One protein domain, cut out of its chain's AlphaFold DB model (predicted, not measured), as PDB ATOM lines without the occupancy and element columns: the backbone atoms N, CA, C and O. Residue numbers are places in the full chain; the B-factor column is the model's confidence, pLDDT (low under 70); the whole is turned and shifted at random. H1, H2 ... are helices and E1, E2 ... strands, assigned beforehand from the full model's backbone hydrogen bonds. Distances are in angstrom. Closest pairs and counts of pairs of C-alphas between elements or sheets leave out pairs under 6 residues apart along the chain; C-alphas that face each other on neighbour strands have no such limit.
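Overview. This is residues 2 to 96 and 105 to 204 of the 719 residues of an uncharacterized protein of Planctomycetes bacterium (UniProt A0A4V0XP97). Two lobes share one twisted sheet: in the first, E1, E2, E6 and E7 curve opposite the small sheet E3 E4 E5 as a loose ring with gaps. In the second, the chain winds in stacked turns whose parallel strands E8, E10, E11, E12 and E13 make a wall, and E8 bends to join the lobes. The printed part has 195 residues, with elements in the order E1 to E9, H1, H2, E10, H3, E11, E12, H4, E13; the class is mixed, with 83 residues in named elements, under half. The large sheet is branched and mixed, the small one antiparallel. The whole is compact, radius of gyration of the C-alphas 16.5 A, spanning 47 by 32 by 30 A.

Along the chain. Find C-alpha 22 at (172.299, 138.710, 259.270), where E1, residues 22 to 26, begins. Read on through E2, 29 to 31, E3, 34 to 36, E4, 49 to 51, E5, 55 to 57, E6, 62 to 69, 22.0 A long, and E7, 72 to 77, 16.6 A. E8, residues 83 to 93, 28.1 A, starts at (156.748, 133.292, 252.581) and bends by 61 degrees at residue 86. Next come E9, 105 to 109, H1, 110 to 113, H2, 116 to 121, E10, 124 to 128, H3, 138 to 141, E11, 151 to 154, E12, 174 to 177, H4, 188 to 191, and E13, 199 to 203, ending at (164.691, 159.268, 240.687).

Arrangement. Start at hairpin E1 and E2, antiparallel, N 26 to O 29 2.8 A; E6 is parallel on E1's other side, N 25 to O 64 2.8 A. E6, E7 and E8 form a meander, antiparallel strands in a row: N 67 to O 74 2.9 A, N 75 to O 83 2.8 A. So do E3, E4 and E5: N 36 to O 49 2.8 A, N 50 to O 56 2.8 A. The closest C-alphas of E5 and E10, Gln 56 and Gly 124, are 4.3 A apart. E7 and E9 lie on one side of E8, parallel E10 on the other, N 89 to O 126 2.8 A. E10, H3, E11 and E12, H4, E13 are strand-helix-strand units, parallel neighbours joined through a helix, with right-handed crossovers: N 125 to O 151 2.8 A, N 177 to O 201 2.8 A. H1 only grazes the branched sheet with residues 110 to 111. H2 has every O i to N i+4 pair within hydrogen-bond range; H1, H3 and H4 are too short for one.

Size, cuts and confidence. The C-alphas of Gly 41 and Asp 95 are farthest apart, 49.5 A. Residues 97 to 104 are cut out, leaving 10.6 A between C-alphas 96 and 105. E3 to E4 and E11 to E12 are long links. Confidence is under 70 at residues 2 to 20, 42, 96 and 181 to 184.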
ATOM      1  N   PRO A   2     164.071 145.563 230.035       21.88
ATOM      2  CA  PRO A   2     163.869 145.507 231.484       21.88
ATOM      3  C   PRO A   2     164.215 146.869 232.132       21.88
ATOM      4  O   PRO A   2     165.138 147.531 231.658       21.88
ATOM      5  N   PRO A   3     163.488 147.324 233.172       26.39
ATOM      6  CA  PRO A   3     163.732 148.603 233.831       26.39
ATOM      7  C   PRO A   3     164.727 148.397 234.975       26.39
ATOM      8  O   PRO A   3     164.315 148.169 236.101       26.39
ATOM      9  N   MET A   4     166.038 148.429 234.739       33.84
ATOM     10  CA  MET A   4     166.980 148.333 235.864       33.84
ATOM     11  C   MET A   4     168.228 149.181 235.647       33.84
ATOM     12  O   MET A   4     169.280 148.698 235.243       33.84
ATOM     13  N   TYR A   5     168.120 150.454 236.027       34.06
ATOM     14  CA  TYR A   5     169.234 151.123 236.687       34.06
ATOM     15  C   TYR A   5     169.356 150.511 238.086       34.06
ATOM     16  O   TYR A   5     168.602 150.868 239.001       34.06
ATOM     17  N   LEU A   6     170.276 149.558 238.262       36.41
ATOM     18  CA  LEU A   6     170.811 149.323 239.597       36.41
ATOM     19  C   LEU A   6     171.632 150.566 239.969       36.41
ATOM     20  O   LEU A   6     172.375 151.087 239.131       36.41
ATOM     21  N   PRO A   7     171.495 151.093 241.188       40.50
ATOM     22  CA  PRO A   7     172.146 152.330 241.547       40.50
ATOM     23  C   PRO A   7     173.612 152.031 241.887       40.50
ATOM     24  O   PRO A   7     173.959 151.812 243.041       40.50
ATOM     25  N   ALA A   8     174.486 152.070 240.882       36.56
ATOM     26  CA  ALA A   8     175.942 151.978 241.047       36.56
ATOM     27  C   ALA A   8     176.519 153.058 241.996       36.56
ATOM     28  O   ALA A   8     177.645 152.956 242.463       36.56
ATOM     29  N   ILE A   9     175.734 154.085 242.342       39.00
ATOM     30  CA  ILE A   9     176.111 155.148 243.291       39.00
ATOM     31  C   ILE A   9     175.676 154.819 244.743       39.00
ATOM     32  O   ILE A   9     175.969 155.571 245.674       39.00
ATOM     33  N   LEU A  10     175.000 153.687 244.983       39.16
ATOM     34  CA  LEU A  10     174.379 153.342 246.272       39.16
ATOM     35  C   LEU A  10     175.127 152.316 247.115       39.16
ATOM     36  O   LEU A  10     174.553 151.749 248.039       39.16
ATOM     37  N   THR A  11     176.429 152.167 246.923       41.41
ATOM     38  CA  THR A  11     177.266 151.579 247.968       41.41
ATOM     39  C   THR A  11     177.604 152.667 248.995       41.41
ATOM     40  O   THR A  11     178.705 153.227 249.070       41.41
ATOM     41  N   VAL A  12     176.649 152.965 249.885       39.41
ATOM     42  CA  VAL A  12     177.062 153.072 251.288       39.41
ATOM     43  C   VAL A  12     177.530 151.662 251.612       39.41
ATOM     44  O   VAL A  12     176.730 150.787 251.909       39.41
ATOM     45  N   LEU A  13     178.828 151.409 251.424       39.84
ATOM     46  CA  LEU A  13     179.479 150.255 252.013       39.84
ATOM     47  C   LEU A  13     179.396 150.443 253.538       39.84
ATOM     48  O   LEU A  13     180.402 150.681 254.187       39.84
ATOM     49  N   CYS A  14     178.224 150.224 254.124       40.31
ATOM     50  CA  CYS A  14     178.183 149.110 255.036       40.31
ATOM     51  C   CYS A  14     178.323 147.887 254.121       40.31
ATOM     52  O   CYS A  14     177.354 147.203 253.811       40.31
ATOM     53  N   ALA A  15     179.558 147.602 253.666       42.78
ATOM     54  CA  ALA A  15     179.959 146.213 253.661       42.78
ATOM     55  C   ALA A  15     179.671 145.852 255.100       42.78
ATOM     56  O   ALA A  15     180.361 146.337 255.999       42.78
ATOM     57  N   ALA A  16     178.539 145.195 255.327       42.50
ATOM     58  CA  ALA A  16     178.305 144.588 256.595       42.50
ATOM     59  C   ALA A  16     179.545 143.700 256.737       42.50
ATOM     60  O   ALA A  16     179.646 142.645 256.116       42.50
ATOM     61  N   ALA A  17     180.538 144.145 257.513       44.16
ATOM     62  CA  ALA A  17     181.105 143.245 258.487       44.16
ATOM     63  C   ALA A  17     179.843 142.707 259.127       44.16
ATOM     64  O   ALA A  17     179.172 143.499 259.791       44.16
ATOM     65  N   ALA A  18     179.401 141.535 258.643       48.44
ATOM     66  CA  ALA A  18     178.064 141.026 258.864       48.44
ATOM     67  C   ALA A  18     177.784 141.338 260.320       48.44
ATOM     68  O   ALA A  18     178.539 140.868 261.177       48.44
ATOM     69  N   ALA A  19     176.833 142.240 260.603       54.75
ATOM     70  CA  ALA A  19     176.310 142.265 261.957       54.75
ATOM     71  C   ALA A  19     175.961 140.799 262.164       54.75
ATOM     72  O   ALA A  19     175.290 140.252 261.284       54.75
ATOM     73  N   ALA A  20     176.613 140.146 263.135       61.66
ATOM     74  CA  ALA A  20     176.896 138.702 263.111       61.66
ATOM     75  C   ALA A  20     175.638 137.830 262.918       61.66
ATOM     76  O   ALA A  20     175.721 136.637 262.636       61.66
ATOM     77  N   ASP A  21     174.488 138.478 263.013       86.69
ATOM     78  CA  ASP A  21     173.146 137.975 263.029       86.69
ATOM     79  C   ASP A  21     172.408 138.062 261.671       86.69
ATOM     80  O   ASP A  21     171.327 137.500 261.575       86.69
ATOM     81  N   TYR A  22     172.933 138.705 260.610       91.88
ATOM     82  CA  TYR A  22     172.299 138.710 259.270       91.88
ATOM     83  C   TYR A  22     173.183 138.084 258.191       91.88
ATOM     84  O   TYR A  22     174.298 138.535 257.922       91.88
ATOM     85  N   THR A  23     172.646 137.084 257.492       91.88
ATOM     86  CA  THR A  23     173.259 136.506 256.285       91.88
ATOM     87  C   THR A  23     172.215 136.359 255.189       91.88
ATOM     88  O   THR A  23     171.050 136.120 255.489       91.88
ATOM     89  N   PHE A  24     172.616 136.513 253.927       93.38
ATOM     90  CA  PHE A  24     171.685 136.530 252.801       93.38
ATOM     91  C   PHE A  24     172.121 135.550 251.714       93.38
ATOM     92  O   PHE A  24     173.296 135.489 251.348       93.38
ATOM     93  N   THR A  25     171.163 134.819 251.155       92.50
ATOM     94  CA  THR A  25     171.328 134.056 249.918       92.50
ATOM     95  C   THR A  25     170.213 134.401 248.935       92.50
ATOM     96  O   THR A  25     169.107 134.755 249.335       92.50
ATOM     97  N   LEU A  26     170.497 134.315 247.637       93.00
ATOM     98  CA  LEU A  26     169.526 134.466 246.557       93.00
ATOM     99  C   LEU A  26     169.681 133.292 245.598       93.00
ATOM    100  O   LEU A  26     170.773 133.057 245.079       93.00
ATOM    101  N   ASN A  27     168.604 132.532 245.397       93.19
ATOM    102  CA  ASN A  27     168.599 131.316 244.580       93.19
ATOM    103  C   ASN A  27     169.740 130.350 244.974       93.19
ATOM    104  O   ASN A  27     170.434 129.791 244.128       93.19
ATOM    105  N   GLY A  28     169.981 130.210 246.285       91.50
ATOM    106  CA  GLY A  28     171.020 129.343 246.857       91.50
ATOM    107  C   GLY A  28     172.446 129.908 246.846       91.50
ATOM    108  O   GLY A  28     173.329 129.320 247.466       91.50
ATOM    109  N   SER A  29     172.687 131.052 246.201       87.81
ATOM    110  CA  SER A  29     174.006 131.699 246.167       87.81
ATOM    111  C   SER A  29     174.138 132.749 247.262       87.81
ATOM    112  O   SER A  29     173.180 133.464 247.539       87.81
ATOM    113  N   SER A  30     175.320 132.876 247.873       88.00
ATOM    114  CA  SER A  30     175.593 133.950 248.841       88.00
ATOM    115  C   SER A  30     175.366 135.320 248.201       88.00
ATOM    116  O   SER A  30     175.832 135.578 247.090       88.00
ATOM    117  N   LEU A  31     174.647 136.190 248.906       86.06
ATOM    118  CA  LEU A  31     174.316 137.539 248.477       86.06
ATOM    119  C   LEU A  31     174.882 138.538 249.491       86.06
ATOM    120  O   LEU A  31     174.726 138.382 250.697       86.06
ATOM    121  N   THR A  32     175.502 139.610 249.003       84.56
ATOM    122  CA  THR A  32     175.771 140.815 249.801       84.56
ATOM    123  C   THR A  32     174.826 141.903 249.300       84.56
ATOM    124  O   THR A  32     175.161 142.588 248.332       84.56
ATOM    125  N   PRO A  33     173.599 142.001 249.844       84.81
ATOM    126  CA  PRO A  33     172.604 142.910 249.300       84.81
ATOM    127  C   PRO A  33     172.961 144.364 249.611       84.81
ATOM    128  O   PRO A  33     173.715 144.657 250.538       84.81
ATOM    129  N   THR A  34     172.361 145.291 248.863       84.00
ATOM    130  CA  THR A  34     172.347 146.696 249.282       84.00
ATOM    131  C   THR A  34     171.399 146.836 250.466       84.00
ATOM    132  O   THR A  34     170.235 146.438 250.376       84.00
ATOM    133  N   LEU A  35     171.907 147.401 251.558       86.81
ATOM    134  CA  LEU A  35     171.162 147.661 252.782       86.81
ATOM    135  C   LEU A  35     171.075 149.166 253.019       86.81
ATOM    136  O   LEU A  35     172.049 149.890 252.809       86.81
ATOM    137  N   LEU A  36     169.909 149.623 253.460       86.00
ATOM    138  CA  LEU A  36     169.672 151.000 253.865       86.00
ATOM    139  C   LEU A  36     169.138 151.020 255.294       86.00
ATOM    140  O   LEU A  36     167.971 150.674 255.504       86.00
ATOM    141  N   PRO A  37     169.972 151.439 256.259       83.19
ATOM    142  CA  PRO A  37     169.534 151.656 257.623       83.19
ATOM    143  C   PRO A  37     168.402 152.683 257.680       83.19
ATOM    144  O   PRO A  37     168.458 153.735 257.040       83.19
ATOM    145  N   THR A  38     167.362 152.358 258.436       80.81
ATOM    146  CA  THR A  38     166.263 153.256 258.816       80.81
ATOM    147  C   THR A  38     165.990 153.220 260.326       80.81
ATOM    148  O   THR A  38     165.061 153.882 260.803       80.81
ATOM    149  N   GLY A  39     166.748 152.414 261.075       76.44
ATOM    150  CA  GLY A  39     166.763 152.368 262.534       76.44
ATOM    151  C   GLY A  39     167.883 153.203 263.164       76.44
ATOM    152  O   GLY A  39     168.734 153.768 262.485       76.44
ATOM    153  N   ASP A  40     167.883 153.271 264.497       71.00
ATOM    154  CA  ASP A  40     168.890 153.998 265.274       71.00
ATOM    155  C   ASP A  40     170.188 153.167 265.366       71.00
ATOM    156  O   ASP A  40     170.447 152.510 266.374       71.00
ATOM    157  N   GLY A  41     171.004 153.137 264.308       70.50
ATOM    158  CA  GLY A  41     172.314 152.485 264.376       70.50
ATOM    159  C   GLY A  41     173.031 152.263 263.038       70.50
ATOM    160  O   GLY A  41     172.415 152.316 261.978       70.50
ATOM    161  N   PRO A  42     174.348 151.984 263.078       67.50
ATOM    162  CA  PRO A  42     175.162 151.728 261.883       67.50
ATOM    163  C   PRO A  42     175.046 150.283 261.362       67.50
ATOM    164  O   PRO A  42     175.567 149.960 260.291       67.50
ATOM    165  N   HIS A  43     174.413 149.397 262.133       79.50
ATOM    166  CA  HIS A  43     174.260 147.983 261.812       79.50
ATOM    167  C   HIS A  43     172.853 147.691 261.291       79.50
ATOM    168  O   HIS A  43     171.907 148.294 261.796       79.50
ATOM    169  N   PRO A  44     172.710 146.739 260.349       83.75
ATOM    170  CA  PRO A  44     171.405 146.288 259.896       83.75
ATOM    171  C   PRO A  44     170.531 145.853 261.074       83.75
ATOM    172  O   PRO A  44     170.967 145.067 261.920       83.75
ATOM    173  N   GLY A  45     169.304 146.349 261.115       90.00
ATOM    174  CA  GLY A  45     168.313 146.027 262.128       90.00
ATOM    175  C   GLY A  45     166.904 145.870 261.548       90.00
ATOM    176  O   GLY A  45     166.661 146.188 260.381       90.00
ATOM    177  N   PRO A  46     165.948 145.390 262.362       91.56
ATOM    178  CA  PRO A  46     164.554 145.298 261.947       91.56
ATOM    179  C   PRO A  46     164.013 146.664 261.521       91.56
ATOM    180  O   PRO A  46     164.197 147.659 262.224       91.56
ATOM    181  N   GLY A  47     163.322 146.706 260.382       90.38
ATOM    182  CA  GLY A  47     162.819 147.943 259.780       90.38
ATOM    183  C   GLY A  47     163.703 148.515 258.668       90.38
ATOM    184  O   GLY A  47     163.204 149.290 257.852       90.38
ATOM    185  N   ASP A  48     164.975 148.122 258.585       92.12
ATOM    186  CA  ASP A  48     165.879 148.551 257.512       92.12
ATOM    187  C   ASP A  48     165.447 148.014 256.150       92.12
ATOM    188  O   ASP A  48     164.735 147.014 256.054       92.12
ATOM    189  N   LEU A  49     165.885 148.669 255.074       92.75
ATOM    190  CA  LEU A  49     165.548 148.231 253.724       92.75
ATOM    191  C   LEU A  49     166.654 147.364 253.131       92.75
ATOM    192  O   LEU A  49     167.831 147.716 253.178       92.75
ATOM    193  N   VAL A  50     166.259 146.265 252.498       92.81
ATOM    194  CA  VAL A  50     167.133 145.385 251.721       92.81
ATOM    195  C   VAL A  50     166.697 145.375 250.261       92.81
ATOM    196  O   VAL A  50     165.503 145.343 249.964       92.81
ATOM    197  N   TRP A  51     167.661 145.416 249.339       89.81
ATOM    198  CA  TRP A  51     167.401 145.258 247.908       89.81
ATOM    199  C   TRP A  51     167.739 143.843 247.433       89.81
ATOM    200  O   TRP A  51     168.911 143.463 247.392       89.81
ATOM    201  N   THR A  52     166.726 143.091 247.005       86.44
ATOM    202  CA  THR A  52     166.847 141.709 246.486       86.44
ATOM    203  C   THR A  52     166.053 141.524 245.184       86.44
ATOM    204  O   THR A  52     165.328 140.554 245.010       86.44
ATOM    205  N   GLY A  53     166.143 142.505 244.278       80.69
ATOM    206  CA  GLY A  53     165.276 142.627 243.086       80.69
ATOM    207  C   GLY A  53     164.189 143.704 243.233       80.69
ATOM    208  O   GLY A  53     163.518 144.064 242.268       80.69
ATOM    209  N   GLY A  54     164.073 144.258 244.440       87.50
ATOM    210  CA  GLY A  54     163.278 145.413 244.840       87.50
ATOM    211  C   GLY A  54     163.515 145.709 246.322       87.50
ATOM    212  O   GLY A  54     164.115 144.882 247.013       87.50
ATOM    213  N   TRP A  55     163.074 146.873 246.807       90.38
ATOM    214  CA  TRP A  55     163.182 147.216 248.229       90.38
ATOM    215  C   TRP A  55     162.180 146.425 249.068       90.38
ATOM    216  O   TRP A  55     161.009 146.316 248.705       90.38
ATOM    217  N   GLN A  56     162.644 145.913 250.204       93.00
ATOM    218  CA  GLN A  56     161.844 145.203 251.198       93.00
ATOM    219  C   GLN A  56     162.277 145.617 252.599       93.00
ATOM    220  O   GLN A  56     163.456 145.880 252.817       93.00
ATOM    221  N   VAL A  57     161.345 145.638 253.547       92.75
ATOM    222  CA  VAL A  57     161.644 145.874 254.966       92.75
ATOM    223  C   VAL A  57     162.159 144.585 255.625       92.75
ATOM    224  O   VAL A  57     161.543 143.526 255.486       92.75
ATOM    225  N   LEU A  58     163.284 144.667 256.337       93.06
ATOM    226  CA  LEU A  58     163.846 143.572 257.127       93.06
ATOM    227  C   LEU A  58     163.006 143.299 258.379       93.06
ATOM    228  O   LEU A  58     162.550 144.225 259.053       93.06
ATOM    229  N   ASP A  59     162.845 142.015 258.702       93.81
ATOM    230  CA  ASP A  59     162.293 141.577 259.984       93.81
ATOM    231  C   ASP A  59     163.446 141.402 260.998       93.81
ATOM    232  O   ASP A  59     164.419 142.151 260.984       93.81
ATOM    233  N   GLY A  60     163.345 140.426 261.904       92.56
ATOM    234  CA  GLY A  60     164.398 140.104 262.864       92.56
ATOM    235  C   GLY A  60     165.715 139.633 262.223       92.56
ATOM    236  O   GLY A  60     165.742 139.290 261.036       92.56
ATOM    237  N   PRO A  61     166.802 139.567 263.010       94.12
ATOM    238  CA  PRO A  61     168.035 138.900 262.597       94.12
ATOM    239  C   PRO A  61     167.801 137.440 262.192       94.12
ATOM    240  O   PRO A  61     166.868 136.803 262.677       94.12
ATOM    241  N   GLY A  62     168.654 136.920 261.309       94.94
ATOM    242  CA  GLY A  62     168.655 135.525 260.870       94.94
ATOM    243  C   GLY A  62     169.362 135.296 259.529       94.94
ATOM    244  O   GLY A  62     169.921 136.204 258.900       94.94
ATOM    245  N   ARG A  63     169.320 134.049 259.053       95.44
ATOM    246  CA  ARG A  63     169.761 133.652 257.710       95.44
ATOM    247  C   ARG A  63     168.611 133.774 256.718       95.44
ATOM    248  O   ARG A  63     167.741 132.912 256.642       95.44
ATOM    249  N   TYR A  64     168.633 134.833 255.928       95.94
ATOM    250  CA  TYR A  64     167.664 135.103 254.879       95.94
ATOM    251  C   TYR A  64     168.022 134.316 253.617       95.94
ATOM    252  O   TYR A  64     169.103 134.485 253.058       95.94
ATOM    253  N   SER A  65     167.095 133.498 253.131       96.38
ATOM    254  CA  SER A  65     167.191 132.832 251.833       96.38
ATOM    255  C   SER A  65     166.073 133.319 250.931       96.38
ATOM    256  O   SER A  65     164.902 133.047 251.202       96.38
ATOM    257  N   PHE A  66     166.431 134.023 249.861       96.25
ATOM    258  CA  PHE A  66     165.498 134.524 248.860       96.25
ATOM    259  C   PHE A  66     165.442 133.609 247.638       96.25
ATOM    260  O   PHE A  66     166.468 133.076 247.204       96.25
ATOM    261  N   SER A  67     164.261 133.484 247.042       94.94
ATOM    262  CA  SER A  67     164.084 132.964 245.687       94.94
ATOM    263  C   SER A  67     163.315 133.970 244.837       94.94
ATOM    264  O   SER A  67     162.261 134.458 245.246       94.94
ATOM    265  N   ASP A  68     163.882 134.318 243.683       92.56
ATOM    266  CA  ASP A  68     163.301 135.291 242.752       92.56
ATOM    267  C   ASP A  68     162.527 134.554 241.657       92.56
ATOM    268  O   ASP A  68     163.092 133.770 240.890       92.56
ATOM    269  N   GLU A  69     161.222 134.792 241.615       93.00
ATOM    270  CA  GLU A  69     160.312 134.333 240.574       93.00
ATOM    271  C   GLU A  69     159.829 135.550 239.768       93.00
ATOM    272  O   GLU A  69     159.964 136.696 240.186       93.00
ATOM    273  N   ARG A  70     159.226 135.323 238.595       87.50
ATOM    274  CA  ARG A  70     158.872 136.401 237.651       87.50
ATOM    275  C   ARG A  70     158.130 137.588 238.299       87.50
ATOM    276  O   ARG A  70     158.492 138.739 238.040       87.50
ATOM    277  N   ASP A  71     157.134 137.292 239.135       92.31
ATOM    278  CA  ASP A  71     156.212 138.281 239.715       92.31
ATOM    279  C   ASP A  71     156.286 138.370 241.250       92.31
ATOM    280  O   ASP A  71     155.541 139.131 241.871       92.31
ATOM    281  N   GLN A  72     157.171 137.603 241.891       95.56
ATOM    282  CA  GLN A  72     157.290 137.583 243.347       95.56
ATOM    283  C   GLN A  72     158.675 137.137 243.812       95.56
ATOM    284  O   GLN A  72     159.311 136.301 243.184       95.56
ATOM    285  N   VAL A  73     159.098 137.636 244.971       95.56
ATOM    286  CA  VAL A  73     160.261 137.110 245.695       95.56
ATOM    287  C   VAL A  73     159.758 136.416 246.944       95.56
ATOM    288  O   VAL A  73     159.015 137.000 247.745       95.56
ATOM    289  N   ARG A  74     160.178 135.169 247.128       97.19
ATOM    290  CA  ARG A  74     159.937 134.424 248.361       97.19
ATOM    291  C   ARG A  74     161.142 134.524 249.269       97.19
ATOM    292  O   ARG A  74     162.268 134.732 248.821       97.19
ATOM    293  N   ARG A  75     160.898 134.374 250.561       96.81
ATOM    294  CA  ARG A  75     161.915 134.454 251.598       96.81
ATOM    295  C   ARG A  75     161.675 133.412 252.667       96.81
ATOM    296  O   ARG A  75     160.545 133.201 253.112       96.81
ATOM    297  N   ARG A  76     162.778 132.851 253.138       97.31
ATOM    298  CA  ARG A  76     162.888 132.054 254.355       97.31
ATOM    299  C   ARG A  76     163.857 132.735 255.317       97.31
ATOM    300  O   ARG A  76     164.863 133.264 254.856       97.31
ATOM    301  N   ILE A  77     163.550 132.737 256.611       96.56
ATOM    302  CA  ILE A  77     164.471 133.176 257.668       96.56
ATOM    303  C   ILE A  77     164.805 131.934 258.490       96.56
ATOM    304  O   ILE A  77     163.893 131.278 258.996       96.56
ATOM    305  N   ASP A  78     166.090 131.595 258.555       95.81
ATOM    306  CA  ASP A  78     166.596 130.359 259.154       95.81
ATOM    307  C   ASP A  78     165.855 129.125 258.596       95.81
ATOM    308  O   ASP A  78     165.700 128.987 257.379       95.81
ATOM    309  N   ASP A  79     165.366 128.248 259.474       96.19
ATOM    310  CA  ASP A  79     164.589 127.052 259.125       96.19
ATOM    311  C   ASP A  79     163.065 127.306 259.122       96.19
ATOM    312  O   ASP A  79     162.262 126.374 259.178       96.19
ATOM    313  N   GLY A  80     162.649 128.579 259.085       96.38
ATOM    314  CA  GLY A  80     161.244 128.983 259.079       96.38
ATOM    315  C   GLY A  80     160.487 128.622 257.789       96.38
ATOM    316  O   GLY A  80     161.062 128.105 256.828       96.38
ATOM    317  N   PRO A  81     159.172 128.904 257.731       96.75
ATOM    318  CA  PRO A  81     158.391 128.711 256.518       96.75
ATOM    319  C   PRO A  81     158.817 129.696 255.427       96.75
ATOM    320  O   PRO A  81     159.208 130.837 255.686       96.75
ATOM    321  N   GLU A  82     158.696 129.260 254.180       97.12
ATOM    322  CA  GLU A  82     158.874 130.133 253.031       97.12
ATOM    323  C   GLU A  82     157.624 130.994 252.820       97.12
ATOM    324  O   GLU A  82     156.502 130.492 252.770       97.12
ATOM    325  N   THR A  83     157.824 132.301 252.701       97.12
ATOM    326  CA  THR A  83     156.748 133.292 252.581       97.12
ATOM    327  C   THR A  83     156.995 134.190 251.381       97.12
ATOM    328  O   THR A  83     158.144 134.493 251.061       97.12
ATOM    329  N   VAL A  84     155.933 134.627 250.701       97.06
ATOM    330  CA  VAL A  84     156.063 135.666 249.672       97.06
ATOM    331  C   VAL A  84     156.298 136.996 250.377       97.06
ATOM    332  O   VAL A  84     155.491 137.412 251.202       97.06
ATOM    333  N   THR A  85     157.423 137.640 250.080       97.00
ATOM    334  CA  THR A  85     157.866 138.845 250.791       97.00
ATOM    335  C   THR A  85     157.920 140.074 249.887       97.00
ATOM    336  O   THR A  85     157.731 141.189 250.367       97.00
ATOM    337  N   LEU A  86     158.074 139.897 248.573       97.19
ATOM    338  CA  LEU A  86     157.919 140.973 247.602       97.19
ATOM    339  C   LEU A  86     157.008 140.542 246.469       97.19
ATOM    340  O   LEU A  86     157.101 139.416 245.990       97.19
ATOM    341  N   VAL A  87     156.155 141.463 246.039       96.94
ATOM    342  CA  VAL A  87     155.239 141.269 244.916       96.94
ATOM    343  C   VAL A  87     155.509 142.313 243.847       96.94
ATOM    344  O   VAL A  87     155.657 143.498 244.151       96.94
ATOM    345  N   ARG A  88     155.553 141.879 242.588       95.06
ATOM    346  CA  ARG A  88     155.592 142.749 241.417       95.06
ATOM    347  C   ARG A  88     154.228 142.727 240.742       95.06
ATOM    348  O   ARG A  88     153.686 141.670 240.437       95.06
ATOM    349  N   ILE A  89     153.689 143.914 240.505       94.12
ATOM    350  CA  ILE A  89     152.475 144.113 239.731       94.12
ATOM    351  C   ILE A  89     152.877 144.855 238.476       94.12
ATOM    352  O   ILE A  89     153.293 146.015 238.544       94.12
ATOM    353  N   SER A  90     152.809 144.156 237.343       91.50
ATOM    354  CA  SER A  90     153.292 144.702 236.083       91.50
ATOM    355  C   SER A  90     152.356 144.469 234.906       91.50
ATOM    356  O   SER A  90     151.659 143.458 234.832       91.50
ATOM    357  N   SER A  91     152.310 145.431 233.986       88.50
ATOM    358  CA  SER A  91     151.585 145.283 232.724       88.50
ATOM    359  C   SER A  91     152.355 144.363 231.771       88.50
ATOM    360  O   SER A  91     153.544 144.582 231.511       88.50
ATOM    361  N   HIS A  92     151.681 143.376 231.187       84.69
ATOM    362  CA  HIS A  92     152.237 142.502 230.157       84.69
ATOM    363  C   HIS A  92     151.365 142.502 228.900       84.69
ATOM    364  O   HIS A  92     150.139 142.595 228.987       84.69
ATOM    365  N   SER A  93     152.017 142.398 227.740       81.62
ATOM    366  CA  SER A  93     151.344 142.158 226.462       81.62
ATOM    367  C   SER A  93     150.842 140.718 226.446       81.62
ATOM    368  O   SER A  93     151.614 139.802 226.744       81.62
ATOM    369  N   GLU A  94     149.569 140.516 226.111       79.00
ATOM    370  CA  GLU A  94     149.006 139.168 225.958       79.00
ATOM    371  C   GLU A  94     149.575 138.432 224.741       79.00
ATOM    372  O   GLU A  94     149.746 137.216 224.781       79.00
ATOM    373  N   ASP A  95     149.912 139.171 223.684       75.19
ATOM    374  CA  ASP A  95     150.194 138.597 222.368       75.19
ATOM    375  C   ASP A  95     151.652 138.160 222.180       75.19
ATOM    376  O   ASP A  95     151.997 137.625 221.128       75.19
ATOM    377  N   GLY A  96     152.535 138.396 223.157       67.12
ATOM    378  CA  GLY A  96     153.973 138.098 223.060       67.12
ATOM    379  C   GLY A  96     154.739 138.933 222.017       67.12
ATOM    380  O   GLY A  96     155.923 139.193 222.213       67.12
ATOM    381  N   TRP A 105     146.895 145.213 227.013       81.69
ATOM    382  CA  TRP A 105     147.783 145.051 228.159       81.69
ATOM    383  C   TRP A 105     146.969 144.572 229.352       81.69
ATOM    384  O   TRP A 105     145.950 145.172 229.696       81.69
ATOM    385  N   LYS A 106     147.423 143.496 229.996       85.62
ATOM    386  CA  LYS A 106     146.846 143.019 231.255       85.62
ATOM    387  C   LYS A 106     147.799 143.273 232.403       85.62
ATOM    388  O   LYS A 106     149.012 143.108 232.273       85.62
ATOM    389  N   LEU A 107     147.226 143.649 233.540       89.06
ATOM    390  CA  LEU A 107     147.952 143.801 234.788       89.06
ATOM    391  C   LEU A 107     148.123 142.420 235.435       89.06
ATOM    392  O   LEU A 107     147.151 141.816 235.893       89.06
ATOM    393  N   ALA A 108     149.350 141.907 235.471       90.50
ATOM    394  CA  ALA A 108     149.681 140.730 236.260       90.50
ATOM    395  C   ALA A 108     149.752 141.149 237.733       90.50
ATOM    396  O   ALA A 108     150.648 141.896 238.118       90.50
ATOM    397  N   ASN A 109     148.783 140.716 238.545       92.00
ATOM    398  CA  ASN A 109     148.680 141.080 239.959       92.00
ATOM    399  C   ASN A 109     148.761 139.835 240.854       92.00
ATOM    400  O   ASN A 109     147.750 139.171 241.094       92.00
ATOM    401  N   ALA A 110     149.949 139.541 241.391       92.31
ATOM    402  CA  ALA A 110     150.139 138.372 242.251       92.31
ATOM    403  C   ALA A 110     149.403 138.476 243.605       92.31
ATOM    404  O   ALA A 110     149.154 137.449 244.231       92.31
ATOM    405  N   LEU A 111     148.979 139.676 244.042       95.19
ATOM    406  CA  LEU A 111     148.189 139.835 245.274       95.19
ATOM    407  C   LEU A 111     146.785 139.232 245.157       95.19
ATOM    408  O   LEU A 111     146.200 138.853 246.168       95.19
ATOM    409  N   ALA A 112     146.229 139.143 243.943       93.25
ATOM    410  CA  ALA A 112     144.857 138.684 243.735       93.25
ATOM    411  C   ALA A 112     144.634 137.223 244.172       93.25
ATOM    412  O   ALA A 112     143.520 136.860 244.540       93.25
ATOM    413  N   GLY A 113     145.687 136.397 244.155       92.81
ATOM    414  CA  GLY A 113     145.643 135.000 244.593       92.81
ATOM    415  C   GLY A 113     146.027 134.771 246.057       92.81
ATOM    416  O   GLY A 113     146.035 133.623 246.492       92.81
ATOM    417  N   MET A 114     146.376 135.823 246.805       97.06
ATOM    418  CA  MET A 114     146.887 135.695 248.169       97.06
ATOM    419  C   MET A 114     145.784 135.769 249.224       97.06
ATOM    420  O   MET A 114     144.890 136.621 249.171       97.06
ATOM    421  N   ASP A 115     145.893 134.929 250.250       95.75
ATOM    422  CA  ASP A 115     145.069 135.065 251.447       95.75
ATOM    423  C   ASP A 115     145.506 136.268 252.317       95.75
ATOM    424  O   ASP A 115     146.404 137.046 251.978       95.75
ATOM    425  N   ALA A 116     144.805 136.501 253.429       95.06
ATOM    426  CA  ALA A 116     145.110 137.619 254.323       95.06
ATOM    427  C   ALA A 116     146.468 137.464 255.037       95.06
ATOM    428  O   ALA A 116     147.160 138.459 255.244       95.06
ATOM    429  N   ALA A 117     146.867 136.240 255.393       95.50
ATOM    430  CA  ALA A 117     148.123 135.982 256.094       95.50
ATOM    431  C   ALA A 117     149.326 136.163 255.158       95.50
ATOM    432  O   ALA A 117     150.321 136.780 255.536       95.50
ATOM    433  N   GLN A 118     149.209 135.696 253.915       96.31
ATOM    434  CA  GLN A 118     150.195 135.908 252.860       96.31
ATOM    435  C   GLN A 118     150.377 137.399 252.564       96.31
ATOM    436  O   GLN A 118     151.510 137.873 252.536       96.31
ATOM    437  N   ARG A 119     149.284 138.166 252.436       96.88
ATOM    438  CA  ARG A 119     149.356 139.628 252.246       96.88
ATOM    439  C   ARG A 119     150.000 140.349 253.429       96.88
ATOM    440  O   ARG A 119     150.822 141.236 253.222       96.88
ATOM    441  N   ALA A 120     149.711 139.932 254.660       95.75
ATOM    442  CA  ALA A 120     150.340 140.502 255.852       95.75
ATOM    443  C   ALA A 120     151.857 140.211 255.947       95.75
ATOM    444  O   ALA A 120     152.585 140.939 256.628       95.75
ATOM    445  N   ALA A 121     152.350 139.169 255.267       96.12
ATOM    446  CA  ALA A 121     153.770 138.813 255.208       96.12
ATOM    447  C   ALA A 121     154.565 139.593 254.141       96.12
ATOM    448  O   ALA A 121     155.798 139.592 254.178       96.12
ATOM    449  N   VAL A 122     153.889 140.289 253.220       97.31
ATOM    450  CA  VAL A 122     154.548 141.116 252.202       97.31
ATOM    451  C   VAL A 122     155.281 142.288 252.873       97.31
ATOM    452  O   VAL A 122     154.774 142.926 253.797       97.31
ATOM    453  N   ARG A 123     156.509 142.550 252.417       97.31
ATOM    454  CA  ARG A 123     157.427 143.612 252.867       97.31
ATOM    455  C   ARG A 123     157.882 144.531 251.732       97.31
ATOM    456  O   ARG A 123     158.391 145.617 252.006       97.31
ATOM    457  N   GLY A 124     157.681 144.129 250.477       97.19
ATOM    458  CA  GLY A 124     157.957 144.936 249.290       97.19
ATOM    459  C   GLY A 124     156.855 144.844 248.233       97.19
ATOM    460  O   GLY A 124     156.287 143.780 248.001       97.19
ATOM    461  N   LEU A 125     156.572 145.954 247.557       96.81
ATOM    462  CA  LEU A 125     155.613 146.033 246.458       96.81
ATOM    463  C   LEU A 125     156.208 146.857 245.312       96.81
ATOM    464  O   LEU A 125     156.559 148.018 245.504       96.81
ATOM    465  N   ILE A 126     156.313 146.272 244.119       95.25
ATOM    466  CA  ILE A 126     156.769 146.959 242.902       95.25
ATOM    467  C   ILE A 126     155.582 147.144 241.960       95.25
ATOM    468  O   ILE A 126     154.908 146.175 241.620       95.25
ATOM    469  N   LEU A 127     155.361 148.376 241.516       93.88
ATOM    470  CA  LEU A 127     154.271 148.794 240.645       93.88
ATOM    471  C   LEU A 127     154.840 149.320 239.314       93.88
ATOM    472  O   LEU A 127     155.517 150.353 239.273       93.88
ATOM    473  N   GLU A 128     154.578 148.612 238.213       91.00
ATOM    474  CA  GLU A 128     155.077 148.950 236.868       91.00
ATOM    475  C   GLU A 128     153.947 148.873 235.832       91.00
ATOM    476  O   GLU A 128     153.498 147.792 235.472       91.00
ATOM    477  N   ASN A 129     153.462 150.000 235.311       86.00
ATOM    478  CA  ASN A 129     152.337 149.986 234.368       86.00
ATOM    479  C   ASN A 129     152.653 150.812 233.125       86.00
ATOM    480  O   ASN A 129     152.324 151.983 233.069       86.00
ATOM    481  N   ARG A 130     153.294 150.198 232.129       75.56
ATOM    482  CA  ARG A 130     153.901 150.923 231.002       75.56
ATOM    483  C   ARG A 130     152.913 151.452 229.956       75.56
ATOM    484  O   ARG A 130     153.350 152.116 229.022       75.56
ATOM    485  N   TYR A 131     151.626 151.125 230.054       72.44
ATOM    486  CA  TYR A 131     150.659 151.383 228.977       72.44
ATOM    487  C   TYR A 131     149.243 151.644 229.494       72.44
ATOM    488  O   TYR A 131     148.277 151.194 228.878       72.44
ATOM    489  N   ASP A 132     149.122 152.318 230.641       75.62
ATOM    490  CA  ASP A 132     147.829 152.689 231.226       75.62
ATOM    491  C   ASP A 132     146.859 151.500 231.357       75.62
ATOM    492  O   ASP A 132     145.647 151.636 231.169       75.62
ATOM    493  N   ALA A 133     147.377 150.301 231.666       75.00
ATOM    494  CA  ALA A 133     146.515 149.154 231.918       75.00
ATOM    495  C   ALA A 133     145.555 149.525 233.063       75.00
ATOM    496  O   ALA A 133     146.027 150.057 234.076       75.00
ATOM    497  N   PRO A 134     144.240 149.271 232.932       76.50
ATOM    498  CA  PRO A 134     143.281 149.654 233.959       76.50
ATOM    499  C   PRO A 134     143.685 149.104 235.330       76.50
ATOM    500  O   PRO A 134     143.901 147.901 235.488       76.50
ATOM    501  N   ILE A 135     143.776 149.988 236.326       82.06
ATOM    502  CA  ILE A 135     144.090 149.642 237.723       82.06
ATOM    503  C   ILE A 135     142.827 149.346 238.553       82.06
ATOM    504  O   ILE A 135     142.868 149.331 239.786       82.06
ATOM    505  N   ASP A 136     141.691 149.117 237.889       80.56
ATOM    506  CA  ASP A 136     140.408 148.859 238.538       80.56
ATOM    507  C   ASP A 136     140.502 147.674 239.509       80.56
ATOM    508  O   ASP A 136     141.034 146.608 239.201       80.56
ATOM    509  N   GLY A 137     139.995 147.870 240.727       80.50
ATOM    510  CA  GLY A 137     140.036 146.853 241.780       80.50
ATOM    511  C   GLY A 137     141.390 146.695 242.487       80.50
ATOM    512  O   GLY A 137     141.463 145.939 243.458       80.50
ATOM    513  N   PHE A 138     142.439 147.436 242.101       85.75
ATOM    514  CA  PHE A 138     143.746 147.377 242.768       85.75
ATOM    515  C   PHE A 138     143.650 147.649 244.278       85.75
ATOM    516  O   PHE A 138     144.176 146.874 245.084       85.75
ATOM    517  N   ALA A 139     142.896 148.681 244.673       84.25
ATOM    518  CA  ALA A 139     142.676 149.025 246.078       84.25
ATOM    519  C   ALA A 139     142.089 147.850 246.885       84.25
ATOM    520  O   ALA A 139     142.514 147.596 248.011       84.25
ATOM    521  N   ALA A 140     141.173 147.075 246.291       86.06
ATOM    522  CA  ALA A 140     140.597 145.898 246.937       86.06
ATOM    523  C   ALA A 140     141.633 144.774 247.114       86.06
ATOM    524  O   ALA A 140     141.660 144.120 248.158       86.06
ATOM    525  N   THR A 141     142.528 144.573 246.137       87.38
ATOM    526  CA  THR A 141     143.589 143.549 246.232       87.38
ATOM    527  C   THR A 141     144.634 143.861 247.302       87.38
ATOM    528  O   THR A 141     145.194 142.936 247.892       87.38
ATOM    529  N   CYS A 142     144.822 145.143 247.629       89.94
ATOM    530  CA  CYS A 142     145.729 145.598 248.682       89.94
ATOM    531  C   CYS A 142     145.173 145.437 250.108       89.94
ATOM    532  O   CYS A 142     145.896 145.665 251.080       89.94
ATOM    533  N   SER A 143     143.902 145.048 250.264       91.56
ATOM    534  CA  SER A 143     143.320 144.789 251.582       91.56
ATOM    535  C   SER A 143     144.082 143.669 252.301       91.56
ATOM    536  O   SER A 143     144.302 142.598 251.735       91.56
ATOM    537  N   GLY A 144     144.494 143.917 253.547       92.94
ATOM    538  CA  GLY A 144     145.280 142.979 254.360       92.94
ATOM    539  C   GLY A 144     146.802 143.150 254.279       92.94
ATOM    540  O   GLY A 144     147.513 142.451 254.998       92.94
ATOM    541  N   LEU A 145     147.320 144.072 253.458       95.81
ATOM    542  CA  LEU A 145     148.735 144.455 253.510       95.81
ATOM    543  C   LEU A 145     149.056 145.188 254.822       95.81
ATOM    544  O   LEU A 145     148.288 146.036 255.279       95.81
ATOM    545  N   ASN A 146     150.231 144.916 255.393       95.00
ATOM    546  CA  ASN A 146     150.757 145.696 256.511       95.00
ATOM    547  C   ASN A 146     151.542 146.909 255.990       95.00
ATOM    548  O   ASN A 146     152.766 146.869 255.875       95.00
ATOM    549  N   TRP A 147     150.833 147.992 255.669       93.31
ATOM    550  CA  TRP A 147     151.436 149.204 255.104       93.31
ATOM    551  C   TRP A 147     152.570 149.775 255.968       93.31
ATOM    552  O   TRP A 147     153.604 150.161 255.428       93.31
ATOM    553  N   GLY A 148     152.445 149.699 257.298       92.94
ATOM    554  CA  GLY A 148     153.473 150.134 258.253       92.94
ATOM    555  C   GLY A 148     154.791 149.358 258.192       92.94
ATOM    556  O   GLY A 148     155.737 149.732 258.872       92.94
ATOM    557  N   GLN A 149     154.869 148.284 257.406       93.88
ATOM    558  CA  GLN A 149     156.078 147.490 257.174       93.88
ATOM    559  C   GLN A 149     156.316 147.237 255.679       93.88
ATOM    560  O   GLN A 149     156.992 146.278 255.308       93.88
ATOM    561  N   LEU A 150     155.738 148.072 254.813       95.69
ATOM    562  CA  LEU A 150     155.815 147.901 253.369       95.69
ATOM    563  C   LEU A 150     156.724 148.952 252.730       95.69
ATOM    564  O   LEU A 150     156.567 150.157 252.948       95.69
ATOM    565  N   ALA A 151     157.640 148.480 251.886       96.56
ATOM    566  CA  ALA A 151     158.370 149.304 250.938       96.56
ATOM    567  C   ALA A 151     157.681 149.261 249.570       96.56
ATOM    568  O   ALA A 151     157.491 148.191 248.999       96.56
ATOM    569  N   VAL A 152     157.311 150.420 249.032       95.94
ATOM    570  CA  VAL A 152     156.623 150.535 247.741       95.94
ATOM    571  C   VAL A 152     157.550 151.187 246.722       95.94
ATOM    572  O   VAL A 152     158.150 152.225 246.993       95.94
ATOM    573  N   SER A 153     157.666 150.597 245.535       95.06
ATOM    574  CA  SER A 153     158.368 151.170 244.388       95.06
ATOM    575  C   SER A 153     157.391 151.359 243.238       95.06
ATOM    576  O   SER A 153     156.805 150.392 242.772       95.06
ATOM    577  N   VAL A 154     157.253 152.584 242.745       93.81
ATOM    578  CA  VAL A 154     156.364 152.947 241.640       93.81
ATOM    579  C   VAL A 154     157.208 153.439 240.483       93.81
ATOM    580  O   VAL A 154     158.085 154.280 240.678       93.81
ATOM    581  N   SER A 155     156.975 152.905 239.288       89.12
ATOM    582  CA  SER A 155     157.778 153.257 238.114       89.12
ATOM    583  C   SER A 155     157.011 153.911 236.970       89.12
ATOM    584  O   SER A 155     157.591 154.243 235.941       89.12
ATOM    585  N   ASP A 156     155.709 154.111 237.137       84.69
ATOM    586  CA  ASP A 156     154.863 154.697 236.106       84.69
ATOM    587  C   ASP A 156     153.796 155.597 236.739       84.69
ATOM    588  O   ASP A 156     153.371 155.348 237.872       84.69
ATOM    589  N   ASP A 157     153.403 156.657 236.042       79.88
ATOM    590  CA  ASP A 157     152.413 157.620 236.523       79.88
ATOM    591  C   ASP A 157     150.971 157.141 236.299       79.88
ATOM    592  O   ASP A 157     150.051 157.673 236.916       79.88
ATOM    593  N   ALA A 158     150.785 156.049 235.550       84.56
ATOM    594  CA  ALA A 158     149.523 155.320 235.421       84.56
ATOM    595  C   ALA A 158     148.941 154.829 236.766       84.56
ATOM    596  O   ALA A 158     147.793 154.391 236.838       84.56
ATOM    597  N   TRP A 159     149.729 154.875 237.844       86.56
ATOM    598  CA  TRP A 159     149.279 154.576 239.204       86.56
ATOM    599  C   TRP A 159     148.650 155.772 239.921       86.56
ATOM    600  O   TRP A 159     148.103 155.591 241.002       86.56
ATOM    601  N   LEU A 160     148.734 156.982 239.370       86.69
ATOM    602  CA  LEU A 160     148.170 158.176 239.983       86.69
ATOM    603  C   LEU A 160     146.651 158.252 239.780       86.69
ATOM    604  O   LEU A 160     146.130 157.959 238.705       86.69
ATOM    605  N   ASP A 161     145.934 158.695 240.809       87.19
ATOM    606  CA  ASP A 161     144.525 159.068 240.706       87.19
ATOM    607  C   ASP A 161     144.354 160.378 239.897       87.19
ATOM    608  O   ASP A 161     145.336 161.057 239.576       87.19
ATOM    609  N   PRO A 162     143.117 160.799 239.562       86.56
ATOM    610  CA  PRO A 162     142.891 162.053 238.838       86.56
ATOM    611  C   PRO A 162     143.376 163.317 239.572       86.56
ATOM    612  O   PRO A 162     143.441 164.387 238.969       86.56
ATOM    613  N   GLN A 163     143.688 163.225 240.868       86.94
ATOM    614  CA  GLN A 163     144.289 164.291 241.671       86.94
ATOM    615  C   GLN A 163     145.822 164.184 241.733       86.94
ATOM    616  O   GLN A 163     146.460 164.983 242.421       86.94
ATOM    617  N   GLY A 164     146.425 163.231 241.018       87.19
ATOM    618  CA  GLY A 164     147.863 163.010 240.995       87.19
ATOM    619  C   GLY A 164     148.396 162.328 242.254       87.19
ATOM    620  O   GLY A 164     149.572 162.506 242.559       87.19
ATOM    621  N   ARG A 165     147.563 161.606 243.015       89.75
ATOM    622  CA  ARG A 165     147.951 160.905 244.251       89.75
ATOM    623  C   ARG A 165     148.086 159.412 244.021       89.75
ATOM    624  O   ARG A 165     147.394 158.840 243.188       89.75
ATOM    625  N   LEU A 166     148.938 158.760 244.802       89.00
ATOM    626  CA  LEU A 166     149.058 157.308 244.745       89.00
ATOM    627  C   LEU A 166     147.904 156.626 245.510       89.00
ATOM    628  O   LEU A 166     147.463 157.142 246.539       89.00
ATOM    629  N   PRO A 167     147.420 155.453 245.062       85.44
ATOM    630  CA  PRO A 167     146.131 154.896 245.463       85.44
ATOM    631  C   PRO A 167     146.250 153.979 246.692       85.44
ATOM    632  O   PRO A 167     145.447 153.064 246.874       85.44
ATOM    633  N   PHE A 168     147.284 154.175 247.512       85.44
ATOM    634  CA  PHE A 168     147.602 153.325 248.656       85.44
ATOM    635  C   PHE A 168     147.544 154.074 249.990       85.44
ATOM    636  O   PHE A 168     147.522 155.305 250.041       85.44
ATOM    637  N   ASP A 169     147.496 153.302 251.077       83.19
ATOM    638  CA  ASP A 169     147.402 153.823 252.438       83.19
ATOM    639  C   ASP A 169     148.580 154.754 252.767       83.19
ATOM    640  O   ASP A 169     149.707 154.595 252.297       83.19
ATOM    641  N   ARG A 170     148.314 155.745 253.610       84.50
ATOM    642  CA  ARG A 170     149.284 156.756 254.025       84.50
ATOM    643  C   ARG A 170     150.291 156.257 255.066       84.50
ATOM    644  O   ARG A 170     151.260 156.956 255.358       84.50
ATOM    645  N   GLY A 171     150.087 155.059 255.607       89.94
ATOM    646  CA  GLY A 171     150.949 154.408 256.587       89.94
ATOM    647  C   GLY A 171     152.180 153.697 256.021       89.94
ATOM    648  O   GLY A 171     152.770 152.916 256.757       89.94
ATOM    649  N   ILE A 172     152.565 153.907 254.755       92.75
ATOM    650  CA  ILE A 172     153.733 153.223 254.175       92.75
ATOM    651  C   ILE A 172     155.060 153.584 254.848       92.75
ATOM    652  O   ILE A 172     155.291 154.729 255.239       92.75
ATOM    653  N   TRP A 173     155.958 152.599 254.928       92.94
ATOM    654  CA  TRP A 173     157.271 152.748 255.561       92.94
ATOM    655  C   TRP A 173     158.310 153.379 254.630       92.94
ATOM    656  O   TRP A 173     159.080 154.255 255.034       92.94
ATOM    657  N   ALA A 174     158.325 152.946 253.368       95.31
ATOM    658  CA  ALA A 174     159.287 153.388 252.369       95.31
ATOM    659  C   ALA A 174     158.631 153.564 250.998       95.31
ATOM    660  O   ALA A 174     157.830 152.731 250.579       95.31
ATOM    661  N   LEU A 175     159.009 154.625 250.285       95.19
ATOM    662  CA  LEU A 175     158.501 154.950 248.956       95.19
ATOM    663  C   LEU A 175     159.659 155.215 248.001       95.19
ATOM    664  O   LEU A 175     160.550 156.011 248.285       95.19
ATOM    665  N   THR A 176     159.630 154.564 246.847       94.19
ATOM    666  CA  THR A 176     160.514 154.831 245.715       94.19
ATOM    667  C   THR A 176     159.674 155.195 244.499       94.19
ATOM    668  O   THR A 176     158.771 154.449 244.144       94.19
ATOM    669  N   ILE A 177     159.986 156.304 243.837       92.25
ATOM    670  CA  ILE A 177     159.379 156.719 242.571       92.25
ATOM    671  C   ILE A 177     160.477 156.770 241.505       92.25
ATOM    672  O   ILE A 177     161.505 157.417 241.708       92.25
ATOM    673  N   LYS A 178     160.274 156.048 240.400       88.94
ATOM    674  CA  LYS A 178     161.201 155.908 239.263       88.94
ATOM    675  C   LYS A 178     160.421 155.948 237.938       88.94
ATOM    676  O   LYS A 178     160.223 154.894 237.342       88.94
ATOM    677  N   PRO A 179     159.937 157.114 237.495       83.25
ATOM    678  CA  PRO A 179     159.158 157.223 236.273       83.25
ATOM    679  C   PRO A 179     159.948 156.651 235.089       83.25
ATOM    680  O   PRO A 179     161.116 156.974 234.872       83.25
ATOM    681  N   ASN A 180     159.309 155.773 234.328       72.31
ATOM    682  CA  ASN A 180     159.905 155.141 233.157       72.31
ATOM    683  C   ASN A 180     159.654 155.934 231.862       72.31
ATOM    684  O   ASN A 180     160.194 155.556 230.822       72.31
ATOM    685  N   GLN A 181     158.832 156.992 231.898       63.53
ATOM    686  CA  GLN A 181     158.341 157.696 230.709       63.53
ATOM    687  C   GLN A 181     158.480 159.218 230.819       63.53
ATOM    688  O   GLN A 181     158.447 159.788 231.908       63.53
ATOM    689  N   TYR A 182     158.622 159.855 229.655       57.81
ATOM    690  CA  TYR A 182     158.560 161.302 229.464       57.81
ATOM    691  C   TYR A 182     157.382 161.644 228.539       57.81
ATOM    692  O   TYR A 182     157.249 160.990 227.503       57.81
ATOM    693  N   PRO A 183     156.593 162.697 228.827       62.91
ATOM    694  CA  PRO A 183     156.606 163.522 230.040       62.91
ATOM    695  C   PRO A 183     155.978 162.794 231.236       62.91
ATOM    696  O   PRO A 183     155.127 161.930 231.059       62.91
ATOM    697  N   ASN A 184     156.374 163.173 232.446       66.25
ATOM    698  CA  ASN A 184     155.921 162.538 233.675       66.25
ATOM    699  C   ASN A 184     154.841 163.379 234.388       66.25
ATOM    700  O   ASN A 184     154.977 164.597 234.509       66.25
ATOM    701  N   ARG A 185     153.769 162.742 234.879       77.69
ATOM    702  CA  ARG A 185     152.665 163.392 235.612       77.69
ATOM    703  C   ARG A 185     152.799 163.374 237.138       77.69
ATOM    704  O   ARG A 185     151.902 163.876 237.816       77.69
ATOM    705  N   PHE A 186     153.876 162.832 237.709       81.62
ATOM    706  CA  PHE A 186     154.144 162.923 239.147       81.62
ATOM    707  C   PHE A 186     154.259 164.395 239.569       81.62
ATOM    708  O   PHE A 186     155.238 165.079 239.281       81.62
ATOM    709  N   THR A 187     153.240 164.884 240.276       84.19
ATOM    710  CA  THR A 187     153.232 166.221 240.877       84.19
ATOM    711  C   THR A 187     153.519 166.141 242.374       84.19
ATOM    712  O   THR A 187     153.610 165.060 242.954       84.19
ATOM    713  N   GLN A 188     153.595 167.299 243.035       83.12
ATOM    714  CA  GLN A 188     153.711 167.375 244.490       83.12
ATOM    715  C   GLN A 188     152.609 166.581 245.224       83.12
ATOM    716  O   GLN A 188     152.874 166.006 246.279       83.12
ATOM    717  N   ALA A 189     151.410 166.486 244.640       86.38
ATOM    718  CA  ALA A 189     150.287 165.760 245.226       86.38
ATOM    719  C   ALA A 189     150.574 164.262 245.418       86.38
ATOM    720  O   ALA A 189     150.037 163.658 246.346       86.38
ATOM    721  N   ALA A 190     151.462 163.676 244.605       87.06
ATOM    722  CA  ALA A 190     151.838 162.266 244.699       87.06
ATOM    723  C   ALA A 190     152.544 161.924 246.010       87.06
ATOM    724  O   ALA A 190     152.626 160.755 246.380       87.06
ATOM    725  N   PHE A 191     153.050 162.936 246.711       86.50
ATOM    726  CA  PHE A 191     153.753 162.767 247.966       86.50
ATOM    727  C   PHE A 191     152.841 163.054 249.170       86.50
ATOM    728  O   PHE A 191     153.149 162.619 250.275       86.50
ATOM    729  N   ASP A 192     151.709 163.734 249.013       86.75
ATOM    730  CA  ASP A 192     150.955 164.258 250.153       86.75
ATOM    731  C   ASP A 192     150.382 163.171 251.083       86.75
ATOM    732  O   ASP A 192     149.603 162.299 250.689       86.75
ATOM    733  N   GLY A 193     150.667 163.310 252.382       86.00
ATOM    734  CA  GLY A 193     149.980 162.580 253.448       86.00
ATOM    735  C   GLY A 193     150.706 161.365 254.029       86.00
ATOM    736  O   GLY A 193     150.146 160.754 254.932       86.00
ATOM    737  N   TYR A 194     151.930 161.036 253.606       90.69
ATOM    738  CA  TYR A 194     152.699 159.901 254.152       90.69
ATOM    739  C   TYR A 194     153.439 160.228 255.460       90.69
ATOM    740  O   TYR A 194     154.667 160.213 255.525       90.69
ATOM    741  N   ALA A 195     152.701 160.523 256.533       89.06
ATOM    742  CA  ALA A 195     153.294 160.911 257.821       89.06
ATOM    743  C   ALA A 195     154.184 159.821 258.463       89.06
ATOM    744  O   ALA A 195     155.062 160.145 259.263       89.06
ATOM    745  N   GLY A 196     153.962 158.543 258.118       90.19
ATOM    746  CA  GLY A 196     154.737 157.395 258.608       90.19
ATOM    747  C   GLY A 196     156.006 157.075 257.810       90.19
ATOM    748  O   GLY A 196     156.749 156.175 258.196       90.19
ATOM    749  N   LEU A 197     156.263 157.799 256.717       93.62
ATOM    750  CA  LEU A 197     157.354 157.495 255.800       93.62
ATOM    751  C   LEU A 197     158.717 157.722 256.457       93.62
ATOM    752  O   LEU A 197     158.990 158.811 256.962       93.62
ATOM    753  N   ARG A 198     159.595 156.717 256.394       94.12
ATOM    754  CA  ARG A 198     160.986 156.797 256.877       94.12
ATOM    755  C   ARG A 198     162.006 156.925 255.760       94.12
ATOM    756  O   ARG A 198     163.066 157.518 255.960       94.12
ATOM    757  N   PHE A 199     161.668 156.409 254.585       93.75
ATOM    758  CA  PHE A 199     162.501 156.460 253.394       93.75
ATOM    759  C   PHE A 199     161.696 156.981 252.208       93.75
ATOM    760  O   PHE A 199     160.656 156.420 251.861       93.75
ATOM    761  N   LEU A 200     162.212 158.013 251.548       94.06
ATOM    762  CA  LEU A 200     161.694 158.502 250.278       94.06
ATOM    763  C   LEU A 200     162.825 158.544 249.257       94.06
ATOM    764  O   LEU A 200     163.840 159.195 249.485       94.06
ATOM    765  N   SER A 201     162.635 157.895 248.115       93.00
ATOM    766  CA  SER A 201     163.504 158.025 246.951       93.00
ATOM    767  C   SER A 201     162.700 158.473 245.748       93.00
ATOM    768  O   SER A 201     161.728 157.830 245.374       93.00
ATOM    769  N   VAL A 202     163.161 159.519 245.087       91.44
ATOM    770  CA  VAL A 202     162.627 160.003 243.822       91.44
ATOM    771  C   VAL A 202     163.787 160.067 242.841       91.44
ATOM    772  O   VAL A 202     164.794 160.721 243.112       91.44
ATOM    773  N   ASP A 203     163.681 159.333 241.742       88.06
ATOM    774  CA  ASP A 203     164.691 159.268 240.687       88.06
ATOM    775  C   ASP A 203     164.060 159.733 239.371       88.06
ATOM    776  O   ASP A 203     162.921 159.378 239.118       88.06
ATOM    777  N   GLY A 204     164.758 160.496 238.533       81.12
ATOM    778  CA  GLY A 204     164.414 160.649 237.112       81.12
ATOM    779  C   GLY A 204     163.171 161.474 236.735       81.12
ATOM    780  O   GLY A 204     162.716 161.331 235.604       81.12
TER     781      GLY A 204